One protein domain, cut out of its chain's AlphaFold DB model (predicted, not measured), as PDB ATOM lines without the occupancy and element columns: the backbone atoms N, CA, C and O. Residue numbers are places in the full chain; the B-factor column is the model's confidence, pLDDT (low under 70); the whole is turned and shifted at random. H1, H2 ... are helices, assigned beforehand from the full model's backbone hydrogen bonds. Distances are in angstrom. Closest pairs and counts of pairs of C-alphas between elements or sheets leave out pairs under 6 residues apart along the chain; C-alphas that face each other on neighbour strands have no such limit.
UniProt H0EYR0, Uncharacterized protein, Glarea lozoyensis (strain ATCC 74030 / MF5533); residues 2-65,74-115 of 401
ATOM      1  N   TYR A   2      98.183  66.862 114.141       44.00
ATOM      2  CA  TYR A   2      98.954  65.952 113.267       44.00
ATOM      3  C   TYR A   2     100.473  65.905 113.560       44.00
ATOM      4  O   TYR A   2     101.051  64.829 113.567       44.00
ATOM      5  N   LEU A   3     101.099  67.034 113.916       43.94
ATOM      6  CA  LEU A   3     102.549  67.099 114.197       43.94
ATOM      7  C   LEU A   3     102.981  66.386 115.497       43.94
ATOM      8  O   LEU A   3     104.116  65.949 115.622       43.94
ATOM      9  N   GLU A   4     102.078  66.219 116.470       49.75
ATOM     10  CA  GLU A   4     102.378  65.499 117.722       49.75
ATOM     11  C   GLU A   4     102.329  63.969 117.564       49.75
ATOM     12  O   GLU A   4     102.817  63.247 118.435       49.75
ATOM     13  N   GLY A   5     101.713  63.472 116.484       50.84
ATOM     14  CA  GLY A   5     101.636  62.044 116.171       50.84
ATOM     15  C   GLY A   5     102.948  61.521 115.594       50.84
ATOM     16  O   GLY A   5     103.472  60.526 116.083       50.84
ATOM     17  N   GLU A   6     103.529  62.245 114.636       50.50
ATOM     18  CA  GLU A   6     104.788  61.871 113.973       50.50
ATOM     19  C   GLU A   6     105.994  61.916 114.927       50.50
ATOM     20  O   GLU A   6     106.850  61.031 114.897       50.50
ATOM     21  N   GLU A   7     106.031  62.888 115.845       48.44
ATOM     22  CA  GLU A   7     107.069  62.988 116.882       48.44
ATOM     23  C   GLU A   7     107.015  61.791 117.854       48.44
ATOM     24  O   GLU A   7     108.044  61.233 118.241       48.44
ATOM     25  N   LYS A   8     105.803  61.345 118.222       54.75
ATOM     26  CA  LYS A   8     105.595  60.176 119.092       54.75
ATOM     27  C   LYS A   8     105.901  58.862 118.377       54.75
ATOM     28  O   LYS A   8     106.420  57.951 119.021       54.75
ATOM     29  N   GLU A   9     105.620  58.768 117.080       50.81
ATOM     30  CA  GLU A   9     105.947  57.606 116.247       50.81
ATOM     31  C   GLU A   9     107.469  57.478 116.067       50.81
ATOM     32  O   GLU A   9     108.027  56.413 116.335       50.81
ATOM     33  N   ARG A  10     108.178  58.585 115.776       54.38
ATOM     34  CA  ARG A  10     109.655  58.631 115.769       54.38
ATOM     35  C   ARG A  10     110.241  58.235 117.119       54.38
ATOM     36  O   ARG A  10     111.152  57.416 117.166       54.38
ATOM     37  N   GLN A  11     109.715  58.766 118.226       53.66
ATOM     38  CA  GLN A  11     110.189  58.404 119.567       53.66
ATOM     39  C   GLN A  11     109.926  56.925 119.896       53.66
ATOM     40  O   GLN A  11     110.783  56.277 120.494       53.66
ATOM     41  N   ARG A  12     108.790  56.354 119.475       53.00
ATOM     42  CA  ARG A  12     108.488  54.923 119.649       53.00
ATOM     43  C   ARG A  12     109.378  54.026 118.796       53.00
ATOM     44  O   ARG A  12     109.885  53.042 119.325       53.00
ATOM     45  N   GLN A  13     109.634  54.377 117.537       53.97
ATOM     46  CA  GLN A  13     110.567  53.651 116.667       53.97
ATOM     47  C   GLN A  13     112.008  53.731 117.197       53.97
ATOM     48  O   GLN A  13     112.713  52.723 117.241       53.97
ATOM     49  N   GLN A  14     112.422  54.887 117.724       52.34
ATOM     50  CA  GLN A  14     113.740  55.085 118.333       52.34
ATOM     51  C   GLN A  14     113.906  54.304 119.655       52.34
ATOM     52  O   GLN A  14     114.991  53.800 119.951       52.34
ATOM     53  N   VAL A  15     112.837  54.155 120.448       53.28
ATOM     54  CA  VAL A  15     112.819  53.343 121.682       53.28
ATOM     55  C   VAL A  15     112.740  51.840 121.376       53.28
ATOM     56  O   VAL A  15     113.445  51.060 122.016       53.28
ATOM     57  N   SER A  16     111.953  51.438 120.374       51.47
ATOM     58  CA  SER A  16     111.832  50.051 119.895       51.47
ATOM     59  C   SER A  16     113.153  49.535 119.310       51.47
ATOM     60  O   SER A  16     113.648  48.483 119.721       51.47
ATOM     61  N   GLY A  17     113.813  50.339 118.466       51.88
ATOM     62  CA  GLY A  17     115.163  50.057 117.979       51.88
ATOM     63  C   GLY A  17     116.154  49.897 119.133       51.88
ATOM     64  O   GLY A  17     116.835  48.879 119.230       51.88
ATOM     65  N   ARG A  18     116.175  50.834 120.092       49.81
ATOM     66  CA  ARG A  18     117.045  50.752 121.284       49.81
ATOM     67  C   ARG A  18     116.832  49.496 122.135       49.81
ATOM     68  O   ARG A  18     117.775  49.084 122.803       49.81
ATOM     69  N   GLY A  19     115.635  48.906 122.153       48.66
ATOM     70  CA  GLY A  19     115.367  47.632 122.829       48.66
ATOM     71  C   GLY A  19     115.984  46.438 122.094       48.66
ATOM     72  O   GLY A  19     116.640  45.605 122.716       48.66
ATOM     73  N   ARG A  20     115.863  46.412 120.760       49.16
ATOM     74  CA  ARG A  20     116.426  45.373 119.880       49.16
ATOM     75  C   ARG A  20     117.965  45.384 119.860       49.16
ATOM     76  O   ARG A  20     118.580  44.324 119.924       49.16
ATOM     77  N   TRP A  21     118.595  46.563 119.902       51.28
ATOM     78  CA  TRP A  21     120.062  46.718 119.979       51.28
ATOM     79  C   TRP A  21     120.678  46.336 121.343       51.28
ATOM     80  O   TRP A  21     121.892  46.150 121.433       51.28
ATOM     81  N   ARG A  22     119.878  46.199 122.414       53.44
ATOM     82  CA  ARG A  22     120.368  45.863 123.769       53.44
ATOM     83  C   ARG A  22     120.503  44.366 124.041       53.44
ATOM     84  O   ARG A  22     121.289  44.000 124.910       53.44
ATOM     85  N   VAL A  23     119.742  43.517 123.350       50.09
ATOM     86  CA  VAL A  23     119.547  42.111 123.765       50.09
ATOM     87  C   VAL A  23     120.354  41.106 122.922       50.09
ATOM     88  O   VAL A  23     120.611  40.007 123.392       50.09
ATOM     89  N   GLY A  24     120.862  41.480 121.741       57.84
ATOM     90  CA  GLY A  24     121.516  40.529 120.820       57.84
ATOM     91  C   GLY A  24     123.049  40.554 120.721       57.84
ATOM     92  O   GLY A  24     123.612  39.684 120.072       57.84
ATOM     93  N   LYS A  25     123.758  41.527 121.318       70.44
ATOM     94  CA  LYS A  25     125.194  41.769 121.017       70.44
ATOM     95  C   LYS A  25     126.160  41.598 122.204       70.44
ATOM     96  O   LYS A  25     127.267  42.125 122.186       70.44
ATOM     97  N   GLN A  26     125.791  40.822 123.230       78.00
ATOM     98  CA  GLN A  26     126.712  40.496 124.339       78.00
ATOM     99  C   GLN A  26     127.955  39.723 123.867       78.00
ATOM    100  O   GLN A  26     129.057  39.989 124.345       78.00
ATOM    101  N   ALA A  27     127.790  38.809 122.905       82.94
ATOM    102  CA  ALA A  27     128.896  38.061 122.310       82.94
ATOM    103  C   ALA A  27     129.891  38.984 121.588       82.94
ATOM    104  O   ALA A  27     131.091  38.867 121.817       82.94
ATOM    105  N   LEU A  28     129.393  39.956 120.815       85.06
ATOM    106  CA  LEU A  28     130.203  40.969 120.128       85.06
ATOM    107  C   LEU A  28     131.050  41.792 121.111       85.06
ATOM    108  O   LEU A  28     132.256  41.947 120.925       85.06
ATOM    109  N   VAL A  29     130.433  42.297 122.187       83.75
ATOM    110  CA  VAL A  29     131.156  43.063 123.216       83.75
ATOM    111  C   VAL A  29     132.203  42.185 123.901       83.75
ATOM    112  O   VAL A  29     133.339  42.615 124.073       83.75
ATOM    113  N   LYS A  30     131.850  40.945 124.264       85.88
ATOM    114  CA  LYS A  30     132.776  39.997 124.896       85.88
ATOM    115  C   LYS A  30     133.971  39.685 123.991       85.88
ATOM    116  O   LYS A  30     135.100  39.755 124.462       85.88
ATOM    117  N   ASN A  31     133.727  39.378 122.718       87.38
ATOM    118  CA  ASN A  31     134.775  39.097 121.738       87.38
ATOM    119  C   ASN A  31     135.712  40.302 121.568       87.38
ATOM    120  O   ASN A  31     136.926  40.182 121.700       87.38
ATOM    121  N   THR A  32     135.141  41.496 121.407       85.69
ATOM    122  CA  THR A  32     135.922  42.734 121.287       85.69
ATOM    123  C   THR A  32     136.796  42.992 122.519       85.69
ATOM    124  O   THR A  32     137.951  43.389 122.386       85.69
ATOM    125  N   MET A  33     136.283  42.725 123.725       85.69
ATOM    126  CA  MET A  33     137.063  42.863 124.960       85.69
ATOM    127  C   MET A  33     138.206  41.845 125.052       85.69
ATOM    128  O   MET A  33     139.293  42.212 125.486       85.69
ATOM    129  N   ILE A  34     137.991  40.598 124.618       88.62
ATOM    130  CA  ILE A  34     139.050  39.575 124.556       88.62
ATOM    131  C   ILE A  34     140.172  40.039 123.621       88.62
ATOM    132  O   ILE A  34     141.322  40.113 124.044       88.62
ATOM    133  N   ARG A  35     139.831  40.475 122.404       87.12
ATOM    134  CA  ARG A  35     140.801  41.009 121.430       87.12
ATOM    135  C   ARG A  35     141.573  42.212 121.977       87.12
ATOM    136  O   ARG A  35     142.778  42.326 121.782       87.12
ATOM    137  N   ALA A  36     140.902  43.111 122.698       83.88
ATOM    138  CA  ALA A  36     141.560  44.253 123.333       83.88
ATOM    139  C   ALA A  36     142.552  43.825 124.432       83.88
ATOM    140  O   ALA A  36     143.613  44.438 124.576       83.88
ATOM    141  N   MET A  37     142.234  42.773 125.195       87.19
ATOM    142  CA  MET A  37     143.152  42.199 126.183       87.19
ATOM    143  C   MET A  37     144.375  41.566 125.512       87.19
ATOM    144  O   MET A  37     145.490  41.857 125.936       87.19
ATOM    145  N   GLU A  38     144.182  40.792 124.441       88.69
ATOM    146  CA  GLU A  38     145.270  40.197 123.646       88.69
ATOM    147  C   GLU A  38     146.207  41.272 123.074       88.69
ATOM    148  O   GLU A  38     147.425  41.182 123.215       88.69
ATOM    149  N   GLN A  39     145.655  42.352 122.510       85.50
ATOM    150  CA  GLN A  39     146.441  43.498 122.031       85.50
ATOM    151  C   GLN A  39     147.237  44.167 123.158       85.50
ATOM    152  O   GLN A  39     148.392  44.559 122.976       85.50
ATOM    153  N   SER A  40     146.646  44.288 124.351       86.56
ATOM    154  CA  SER A  40     147.363  44.827 125.505       86.56
ATOM    155  C   SER A  40     148.489  43.902 125.962       86.56
ATOM    156  O   SER A  40     149.526  44.404 126.394       86.56
ATOM    157  N   GLU A  41     148.305  42.586 125.893       90.62
ATOM    158  CA  GLU A  41     149.333  41.605 126.239       90.62
ATOM    159  C   GLU A  41     150.506  41.657 125.258       90.62
ATOM    160  O   GLU A  41     151.638  41.839 125.705       90.62
ATOM    161  N   LEU A  42     150.232  41.631 123.947       89.44
ATOM    162  CA  LEU A  42     151.240  41.768 122.887       89.44
ATOM    163  C   LEU A  42     152.086  43.033 123.055       89.44
ATOM    164  O   LEU A  42     153.312  42.996 122.936       89.44
ATOM    165  N   ARG A  43     151.434  44.154 123.384       88.50
ATOM    166  CA  ARG A  43     152.112  45.427 123.637       88.50
ATOM    167  C   ARG A  43     152.980  45.387 124.893       88.50
ATOM    168  O   ARG A  43     154.092  45.902 124.883       88.50
ATOM    169  N   MET A  44     152.480  44.821 125.994       90.31
ATOM    170  CA  MET A  44     153.241  44.745 127.250       90.31
ATOM    171  C   MET A  44     154.424  43.776 127.162       90.31
ATOM    172  O   MET A  44     155.434  43.990 127.830       90.31
ATOM    173  N   SER A  45     154.305  42.709 126.369       93.56
ATOM    174  CA  SER A  45     155.377  41.736 126.150       93.56
ATOM    175  C   SER A  45     156.408  42.198 125.108       93.56
ATOM    176  O   SER A  45     157.465  41.561 124.979       93.56
ATOM    177  N   GLU A  46     156.132  43.297 124.391       93.62
ATOM    178  CA  GLU A  46     156.877  43.784 123.216       93.62
ATOM    179  C   GLU A  46     157.043  42.700 122.135       93.62
ATOM    180  O   GLU A  46     158.038  42.657 121.401       93.62
ATOM    181  N   GLU A  47     156.119  41.741 122.086       94.75
ATOM    182  CA  GLU A  47     156.181  40.623 121.147       94.75
ATOM    183  C   GLU A  47     155.968  41.091 119.708       94.75
ATOM    184  O   GLU A  47     156.607  40.573 118.789       94.75
ATOM    185  N   ASP A  48     155.160  42.131 119.526       93.06
ATOM    186  CA  ASP A  48     154.972  42.839 118.264       93.06
ATOM    187  C   ASP A  48     156.294  43.418 117.730       93.06
ATOM    188  O   ASP A  48     156.699  43.123 116.601       93.06
ATOM    189  N   LEU A  49     157.031  44.159 118.560       93.88
ATOM    190  CA  LEU A  49     158.317  44.755 118.213       93.88
ATOM    191  C   LEU A  49     159.372  43.690 117.907       93.88
ATOM    192  O   LEU A  49     160.102  43.802 116.917       93.88
ATOM    193  N   LYS A  50     159.459  42.643 118.734       95.75
ATOM    194  CA  LYS A  50     160.417  41.542 118.545       95.75
ATOM    195  C   LYS A  50     160.153  40.803 117.239       95.75
ATOM    196  O   LYS A  50     161.081  40.614 116.449       95.75
ATOM    197  N   SER A  51     158.898  40.431 117.000       95.50
ATOM    198  CA  SER A  51     158.485  39.700 115.800       95.50
ATOM    199  C   SER A  51     158.741  40.521 114.540       95.50
ATOM    200  O   SER A  51     159.354  40.026 113.593       95.50
ATOM    201  N   LEU A  52     158.373  41.803 114.554       94.56
ATOM    202  CA  LEU A  52     158.591  42.693 113.420       94.56
ATOM    203  C   LEU A  52     160.082  42.944 113.161       94.56
ATOM    204  O   LEU A  52     160.519  42.918 112.014       94.56
ATOM    205  N   THR A  53     160.890  43.115 114.209       95.12
ATOM    206  CA  THR A  53     162.348  43.279 114.066       95.12
ATOM    207  C   THR A  53     162.984  42.044 113.429       95.12
ATOM    208  O   THR A  53     163.837  42.173 112.549       95.12
ATOM    209  N   LEU A  54     162.577  40.842 113.849       95.81
ATOM    210  CA  LEU A  54     163.052  39.591 113.252       95.81
ATOM    211  C   LEU A  54     162.644  39.483 111.779       95.81
ATOM    212  O   LEU A  54     163.487  39.158 110.939       95.81
ATOM    213  N   ALA A  55     161.391  39.816 111.458       94.44
ATOM    214  CA  ALA A  55     160.899  39.839 110.086       94.44
ATOM    215  C   ALA A  55     161.731  40.793 109.213       94.44
ATOM    216  O   ALA A  55     162.304  40.366 108.209       94.44
ATOM    217  N   LEU A  56     161.903  42.049 109.633       92.88
ATOM    218  CA  LEU A  56     162.668  43.047 108.880       92.88
ATOM    219  C   LEU A  56     164.148  42.672 108.702       92.88
ATOM    220  O   LEU A  56     164.708  42.945 107.643       92.88
ATOM    221  N   LYS A  57     164.764  41.982 109.675       93.00
ATOM    222  CA  LYS A  57     166.137  41.448 109.549       93.00
ATOM    223  C   LYS A  57     166.256  40.326 108.519       93.00
ATOM    224  O   LYS A  57     167.314  40.138 107.920       93.00
ATOM    225  N   SER A  58     165.201  39.534 108.347       94.81
ATOM    226  CA  SER A  58     165.202  38.390 107.428       94.81
ATOM    227  C   SER A  58     164.956  38.781 105.966       94.81
ATOM    228  O   SER A  58     165.446  38.107 105.056       94.81
ATOM    229  N   LEU A  59     164.246  39.887 105.728       91.94
ATOM    230  CA  LEU A  59     163.848  40.350 104.400       91.94
ATOM    231  C   LEU A  59     164.954  41.196 103.746       91.94
ATOM    232  O   LEU A  59     165.044  42.405 103.942       91.94
ATOM    233  N   ARG A  60     165.797  40.558 102.924       88.44
ATOM    234  CA  ARG A  60     166.988  41.194 102.316       88.44
ATOM    235  C   ARG A  60     166.726  42.099 101.112       88.44
ATOM    236  O   ARG A  60     167.606  42.867 100.749       88.44
ATOM    237  N   ASN A  61     165.552  41.990 100.497       89.94
ATOM    238  CA  ASN A  61     165.163  42.767  99.313       89.94
ATOM    239  C   ASN A  61     163.934  43.641  99.602       89.94
ATOM    240  O   ASN A  61     163.127  43.903  98.716       89.94
ATOM    241  N   LEU A  62     163.725  44.015 100.866       89.69
ATOM    242  CA  LEU A  62     162.582  44.830 101.248       89.69
ATOM    243  C   LEU A  62     162.787  46.267 100.767       89.69
ATOM    244  O   LEU A  62     163.748  46.912 101.164       89.69
ATOM    245  N   GLU A  63     161.883  46.777  99.937       87.88
ATOM    246  CA  GLU A  63     161.977  48.149  99.414       87.88
ATOM    247  C   GLU A  63     161.043  49.113 100.146       87.88
ATOM    248  O   GLU A  63     161.384  50.269 100.415       87.88
ATOM    249  N   ARG A  64     159.845  48.625 100.483       88.81
ATOM    250  CA  ARG A  64     158.728  49.438 100.952       88.81
ATOM    251  C   ARG A  64     158.125  48.873 102.227       88.81
ATOM    252  O   ARG A  64     157.807  47.689 102.302       88.81
ATOM    253  N   LEU A  65     157.885  49.765 103.179       88.50
ATOM    254  CA  LEU A  65     157.061  49.527 104.354       88.50
ATOM    255  C   LEU A  65     155.735  50.252 104.178       88.50
ATOM    256  O   LEU A  65     155.716  51.453 103.905       88.50
ATOM    257  N   ASN A  74     133.865  42.132 112.907       84.25
ATOM    258  CA  ASN A  74     133.668  42.331 114.346       84.25
ATOM    259  C   ASN A  74     133.959  43.787 114.748       84.25
ATOM    260  O   ASN A  74     133.198  44.382 115.514       84.25
ATOM    261  N   ASP A  75     135.034  44.378 114.222       80.38
ATOM    262  CA  ASP A  75     135.382  45.778 114.477       80.38
ATOM    263  C   ASP A  75     134.316  46.740 113.921       80.38
ATOM    264  O   ASP A  75     133.932  47.705 114.592       80.38
ATOM    265  N   GLN A  76     133.796  46.463 112.720       81.25
ATOM    266  CA  GLN A  76     132.720  47.238 112.091       81.25
ATOM    267  C   GLN A  76     131.414  47.142 112.884       81.25
ATOM    268  O   GLN A  76     130.780  48.156 113.193       81.25
ATOM    269  N   GLU A  77     131.014  45.929 113.254       83.00
ATOM    270  CA  GLU A  77     129.819  45.685 114.048       83.00
ATOM    271  C   GLU A  77     129.898  46.355 115.422       83.00
ATOM    272  O   GLU A  77     128.905  46.913 115.905       83.00
ATOM    273  N   TYR A  78     131.066  46.295 116.067       81.69
ATOM    274  CA  TYR A  78     131.286  46.923 117.362       81.69
ATOM    275  C   TYR A  78     131.296  48.448 117.250       81.69
ATOM    276  O   TYR A  78     130.726  49.132 118.103       81.69
ATOM    277  N   PHE A  79     131.856  48.997 116.171       77.56
ATOM    278  CA  PHE A  79     131.758  50.424 115.878       77.56
ATOM    279  C   PHE A  79     130.297  50.868 115.715       77.56
ATOM    280  O   PHE A  79     129.869  51.807 116.393       77.56
ATOM    281  N   LYS A  80     129.503  50.145 114.907       79.31
ATOM    282  CA  LYS A  80     128.052  50.364 114.773       79.31
ATOM    283  C   LYS A  80     127.390  50.325 116.161       79.31
ATOM    284  O   LYS A  80     126.690  51.262 116.546       79.31
ATOM    285  N   TYR A  81     127.688  49.305 116.971       80.62
ATOM    286  CA  TYR A  81     127.178  49.167 118.342       80.62
ATOM    287  C   TYR A  81     127.508  50.372 119.247       80.62
ATOM    288  O   TYR A  81     126.625  50.839 119.975       80.62
ATOM    289  N   LEU A  82     128.736  50.902 119.211       76.81
ATOM    290  CA  LEU A  82     129.127  52.084 119.990       76.81
ATOM    291  C   LEU A  82     128.342  53.334 119.572       76.81
ATOM    292  O   LEU A  82     127.842  54.056 120.444       76.81
ATOM    293  N   CYS A  83     128.184  53.551 118.262       73.19
ATOM    294  CA  CYS A  83     127.404  54.657 117.707       73.19
ATOM    295  C   CYS A  83     125.949  54.626 118.198       73.19
ATOM    296  O   CYS A  83     125.430  55.647 118.651       73.19
ATOM    297  N   TYR A  84     125.305  53.453 118.204       76.19
ATOM    298  CA  TYR A  84     123.918  53.314 118.669       76.19
ATOM    299  C   TYR A  84     123.736  53.543 120.173       76.19
ATOM    300  O   TYR A  84     122.682  54.019 120.609       76.19
ATOM    301  N   ASN A  85     124.736  53.194 120.980       72.75
ATOM    302  CA  ASN A  85     124.634  53.244 122.437       72.75
ATOM    303  C   ASN A  85     125.151  54.553 123.050       72.75
ATOM    304  O   ASN A  85     125.260  54.639 124.274       72.75
ATOM    305  N   ASN A  86     125.444  55.578 122.236       63.25
ATOM    306  CA  ASN A  86     126.114  56.807 122.679       63.25
ATOM    307  C   ASN A  86     127.372  56.503 123.513       63.25
ATOM    308  O   ASN A  86     127.690  57.223 124.464       63.25
ATOM    309  N   GLY A  87     128.074  55.417 123.177       59.38
ATOM    310  CA  GLY A  87     129.345  55.077 123.790       59.38
ATOM    311  C   GLY A  87     130.368  56.123 123.379       59.38
ATOM    312  O   GLY A  87     131.021  55.981 122.356       59.38
ATOM    313  N   GLN A  88     130.503  57.195 124.163       53.38
ATOM    314  CA  GLN A  88     131.499  58.246 123.923       53.38
ATOM    315  C   GLN A  88     132.944  57.752 124.087       53.38
ATOM    316  O   GLN A  88     133.885  58.489 123.803       53.38
ATOM    317  N   GLN A  89     133.136  56.507 124.528       53.22
ATOM    318  CA  GLN A  89     134.420  55.834 124.435       53.22
ATOM    319  C   GLN A  89     134.596  55.340 123.005       53.22
ATOM    320  O   GLN A  89     134.311  54.194 122.668       53.22
ATOM    321  N   TYR A  90     135.034  56.260 122.150       54.38
ATOM    322  CA  TYR A  90     135.582  55.921 120.852       54.38
ATOM    323  C   TYR A  90     136.631  54.826 121.057       54.38
ATOM    324  O   TYR A  90     137.543  55.006 121.869       54.38
ATOM    325  N   LEU A  91     136.516  53.712 120.322       56.19
ATOM    326  CA  LEU A  91     137.669  52.856 120.045       56.19
ATOM    327  C   LEU A  91     138.805  53.801 119.672       56.19
ATOM    328  O   LEU A  91     138.708  54.511 118.667       56.19
ATOM    329  N   SER A  92     139.818  53.901 120.526       59.81
ATOM    330  CA  SER A  92     140.883  54.859 120.293       59.81
ATOM    331  C   SER A  92     141.860  54.255 119.293       59.81
ATOM    332  O   SER A  92     142.985  53.905 119.634       59.81
ATOM    333  N   TRP A  93     141.391  54.125 118.048       66.69
ATOM    334  CA  TRP A  93     142.190  53.752 116.884       66.69
ATOM    335  C   TRP A  93     143.437  54.612 116.794       66.69
ATOM    336  O   TRP A  93     144.494  54.101 116.472       66.69
ATOM    337  N   ARG A  94     143.342  55.870 117.227       68.69
ATOM    338  CA  ARG A  94     144.485  56.741 117.478       68.69
ATOM    339  C   ARG A  94     145.629  56.048 118.231       68.69
ATOM    340  O   ARG A  94     146.726  55.989 117.694       68.69
ATOM    341  N   HIS A  95     145.394  55.515 119.433       73.19
ATOM    342  CA  HIS A  95     146.462  54.877 120.215       73.19
ATOM    343  C   HIS A  95     146.992  53.615 119.522       73.19
ATOM    344  O   HIS A  95     148.181  53.327 119.613       73.19
ATOM    345  N   ALA A  96     146.133  52.876 118.813       75.19
ATOM    346  CA  ALA A  96     146.555  51.712 118.038       75.19
ATOM    347  C   ALA A  96     147.435  52.110 116.838       75.19
ATOM    348  O   ALA A  96     148.469  51.492 116.609       75.19
ATOM    349  N   CYS A  97     147.068  53.165 116.105       74.81
ATOM    350  CA  CYS A  97     147.829  53.713 114.984       74.81
ATOM    351  C   CYS A  97     149.166  54.316 115.440       74.81
ATOM    352  O   CYS A  97     150.185  54.070 114.798       74.81
ATOM    353  N   GLU A  98     149.172  55.074 116.543       75.75
ATOM    354  CA  GLU A  98     150.389  55.624 117.157       75.75
ATOM    355  C   GLU A  98     151.335  54.487 117.568       75.75
ATOM    356  O   GLU A  98     152.482  54.458 117.126       75.75
ATOM    357  N   HIS A  99     150.831  53.493 118.309       81.62
ATOM    358  CA  HIS A  99     151.617  52.331 118.728       81.62
ATOM    359  C   HIS A  99     152.154  51.531 117.533       81.62
ATOM    360  O   HIS A  99     153.341  51.221 117.476       81.62
ATOM    361  N   ALA A 100     151.319  51.250 116.529       83.38
ATOM    362  CA  ALA A 100     151.744  50.528 115.331       83.38
ATOM    363  C   ALA A 100     152.844  51.278 114.560       83.38
ATOM    364  O   ALA A 100     153.799  50.659 114.084       83.38
ATOM    365  N   MET A 101     152.743  52.607 114.460       80.38
ATOM    366  CA  MET A 101     153.772  53.444 113.842       80.38
ATOM    367  C   MET A 101     155.075  53.430 114.649       80.38
ATOM    368  O   MET A 101     156.147  53.244 114.070       80.38
ATOM    369  N   GLU A 102     154.998  53.605 115.968       81.44
ATOM    370  CA  GLU A 102     156.162  53.580 116.857       81.44
ATOM    371  C   GLU A 102     156.884  52.229 116.797       81.44
ATOM    372  O   GLU A 102     158.102  52.197 116.591       81.44
ATOM    373  N   THR A 103     156.139  51.125 116.888       88.06
ATOM    374  CA  THR A 103     156.666  49.762 116.781       88.06
ATOM    375  C   THR A 103     157.315  49.519 115.419       88.06
ATOM    376  O   THR A 103     158.439  49.016 115.361       88.06
ATOM    377  N   LEU A 104     156.667  49.918 114.315       87.25
ATOM    378  CA  LEU A 104     157.212  49.754 112.962       87.25
ATOM    379  C   LEU A 104     158.540  50.488 112.783       87.25
ATOM    380  O   LEU A 104     159.497  49.935 112.240       87.25
ATOM    381  N   ILE A 105     158.621  51.721 113.273       81.38
ATOM    382  CA  ILE A 105     159.817  52.552 113.134       81.38
ATOM    383  C   ILE A 105     160.930  52.069 114.059       81.38
ATOM    384  O   ILE A 105     162.091  52.028 113.652       81.38
ATOM    385  N   ALA A 106     160.600  51.666 115.287       85.50
ATOM    386  CA  ALA A 106     161.563  51.065 116.201       85.50
ATOM    387  C   ALA A 106     162.151  49.767 115.622       85.50
ATOM    388  O   ALA A 106     163.370  49.599 115.629       85.50
ATOM    389  N   ALA A 107     161.312  48.894 115.059       89.69
ATOM    390  CA  ALA A 107     161.754  47.664 114.406       89.69
ATOM    391  C   ALA A 107     162.627  47.946 113.176       89.69
ATOM    392  O   ALA A 107     163.663  47.305 112.987       89.69
ATOM    393  N   PHE A 108     162.240  48.921 112.348       86.06
ATOM    394  CA  PHE A 108     163.005  49.337 111.173       86.06
ATOM    395  C   PHE A 108     164.410  49.812 111.553       86.06
ATOM    396  O   PHE A 108     165.396  49.312 111.016       86.06
ATOM    397  N   LEU A 109     164.515  50.683 112.558       83.88
ATOM    398  CA  LEU A 109     165.809  51.144 113.060       83.88
ATOM    399  C   LEU A 109     166.666  50.035 113.672       83.88
ATOM    400  O   LEU A 109     167.888  50.091 113.589       83.88
ATOM    401  N   ALA A 110     166.048  49.031 114.293       87.75
ATOM    402  CA  ALA A 110     166.762  47.929 114.932       87.75
ATOM    403  C   ALA A 110     167.179  46.804 113.964       87.75
ATOM    404  O   ALA A 110     167.857  45.858 114.387       87.75
ATOM    405  N   SER A 111     166.732  46.846 112.704       87.69
ATOM    406  CA  SER A 111     166.862  45.736 111.749       87.69
ATOM    407  C   SER A 111     167.872  45.951 110.626       87.69
ATOM    408  O   SER A 111     168.112  44.995 109.892       87.69
ATOM    409  N   ASP A 112     168.464  47.146 110.497       84.44
ATOM    410  CA  ASP A 112     169.291  47.540 109.338       84.44
ATOM    411  C   ASP A 112     168.605  47.199 107.999       84.44
ATOM    412  O   ASP A 112     169.241  46.802 107.020       84.44
ATOM    413  N   SER A 113     167.271  47.289 107.978       87.19
ATOM    414  CA  SER A 113     166.465  46.890 106.831       87.19
ATOM    415  C   SER A 113     166.811  47.742 105.601       87.19
ATOM    416  O   SER A 113     166.987  48.955 105.731       87.19
ATOM    417  N   PRO A 114     166.855  47.151 104.392       86.88
ATOM    418  CA  PRO A 114     167.125  47.892 103.159       86.88
ATOM    419  C   PRO A 114     165.954  48.778 102.706       86.88
ATOM    420  O   PRO A 114     166.103  49.531 101.739       86.88
ATOM    421  N   ALA A 115     164.798  48.696 103.375       87.44
ATOM    422  CA  ALA A 115     163.619  49.455 102.990       87.44
ATOM    423  C   ALA A 115     163.883  50.959 103.077       87.44
ATOM    424  O   ALA A 115     164.444  51.463 104.045       87.44
TER     425      ALA A 115
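Overview. This is residues 2 to 65 and 74 to 115 of the 401 residues of an uncharacterized protein of Glarea lozoyensis (strain ATCC 74030 / MF5533) (UniProt H0EYR0). H1, H2 and H3 follow each other end to end in a long open arch, and H4 and H5 lie within its curve, H4 packing on residues 28 to 32 of H2 near one end of the body and H5 packing on H3 at the other. Residues 2 to 16, of which 3 to 16 belong to H1, stick out as an arm that adds to the length. The printed part has 106 residues with five named helices, H1 to H5 in that order along the chain, and no named strand; the class is all helix. The whole is extended, with a radius of gyration of the C-alphas of 21.9 A, and the C-alphas span 72 by 26 by 20 A.

Along the chain. H1 is residues 3 to 23, 31.7 A from first to last C-alpha, and begins at C-alpha 3 at (102.549, 67.099, 114.197). H2 is residues 26 to 45, 28.7 A long, with C-alpha 45 at (155.377, 41.736, 126.150). H3 is residues 47 to 58 and H4 is residues 74 to 84. H5 is residues 93 to 111, 26.4 A long, and ends at C-alpha 111 at (166.862, 45.736, 111.749).

Arrangement. H1 and H2 meet only through their tight link of 2 residues. H2 and H3 are close but not clearly touching, at a steep tilt of 62 degrees, the same way; their closest C-alphas, those of Leu 42 and Asp 48, are 6.0 A apart. H1, with residues 18 to 21 alone, only just touches H4, with 3 pairs of C-alphas within 8 A, the closest being those of Trp 21 and Tyr 81 at 7.7 A; the tilt of 37 degrees is only just steep, and they run opposite ways. H2, with residues 28 to 32 alone, touches H4, opposite ways at a steep tilt of 62 degrees; the closest C-alphas, those of Leu 28 and Tyr 78, are 6.7 A apart. H5, with residues 103 to 111 alone, touches H3, the same way at a steep tilt of 41 degrees; the closest C-alphas, those of Thr 53 and Ala 107, are 4.4 A apart. H4 and H5 are apart, and H2 and H5 are only just apart, at 8.5 A. In H2, H3, H4 and H5 every O i to N i+4 pair is within hydrogen-bond range; in H1, 13 of 17 are.

Size, cuts and confidence. The two C-alphas farthest apart, those of Tyr 2 and Arg 60, are 73.2 A apart. Without residues 2 to 16, which stand free, the body spans 56 by 22 by 20 A. Residues 66 to 73 are not printed, and C-alphas 65 and 74 are 26.4 A apart across this cut, which falls in the link from H3 to H4. The link from H4 to H5 is short, with 8 residues. The mean pLDDT of the printed part is 76.1; residues 2 to 24 and 86 to 94 are under 70.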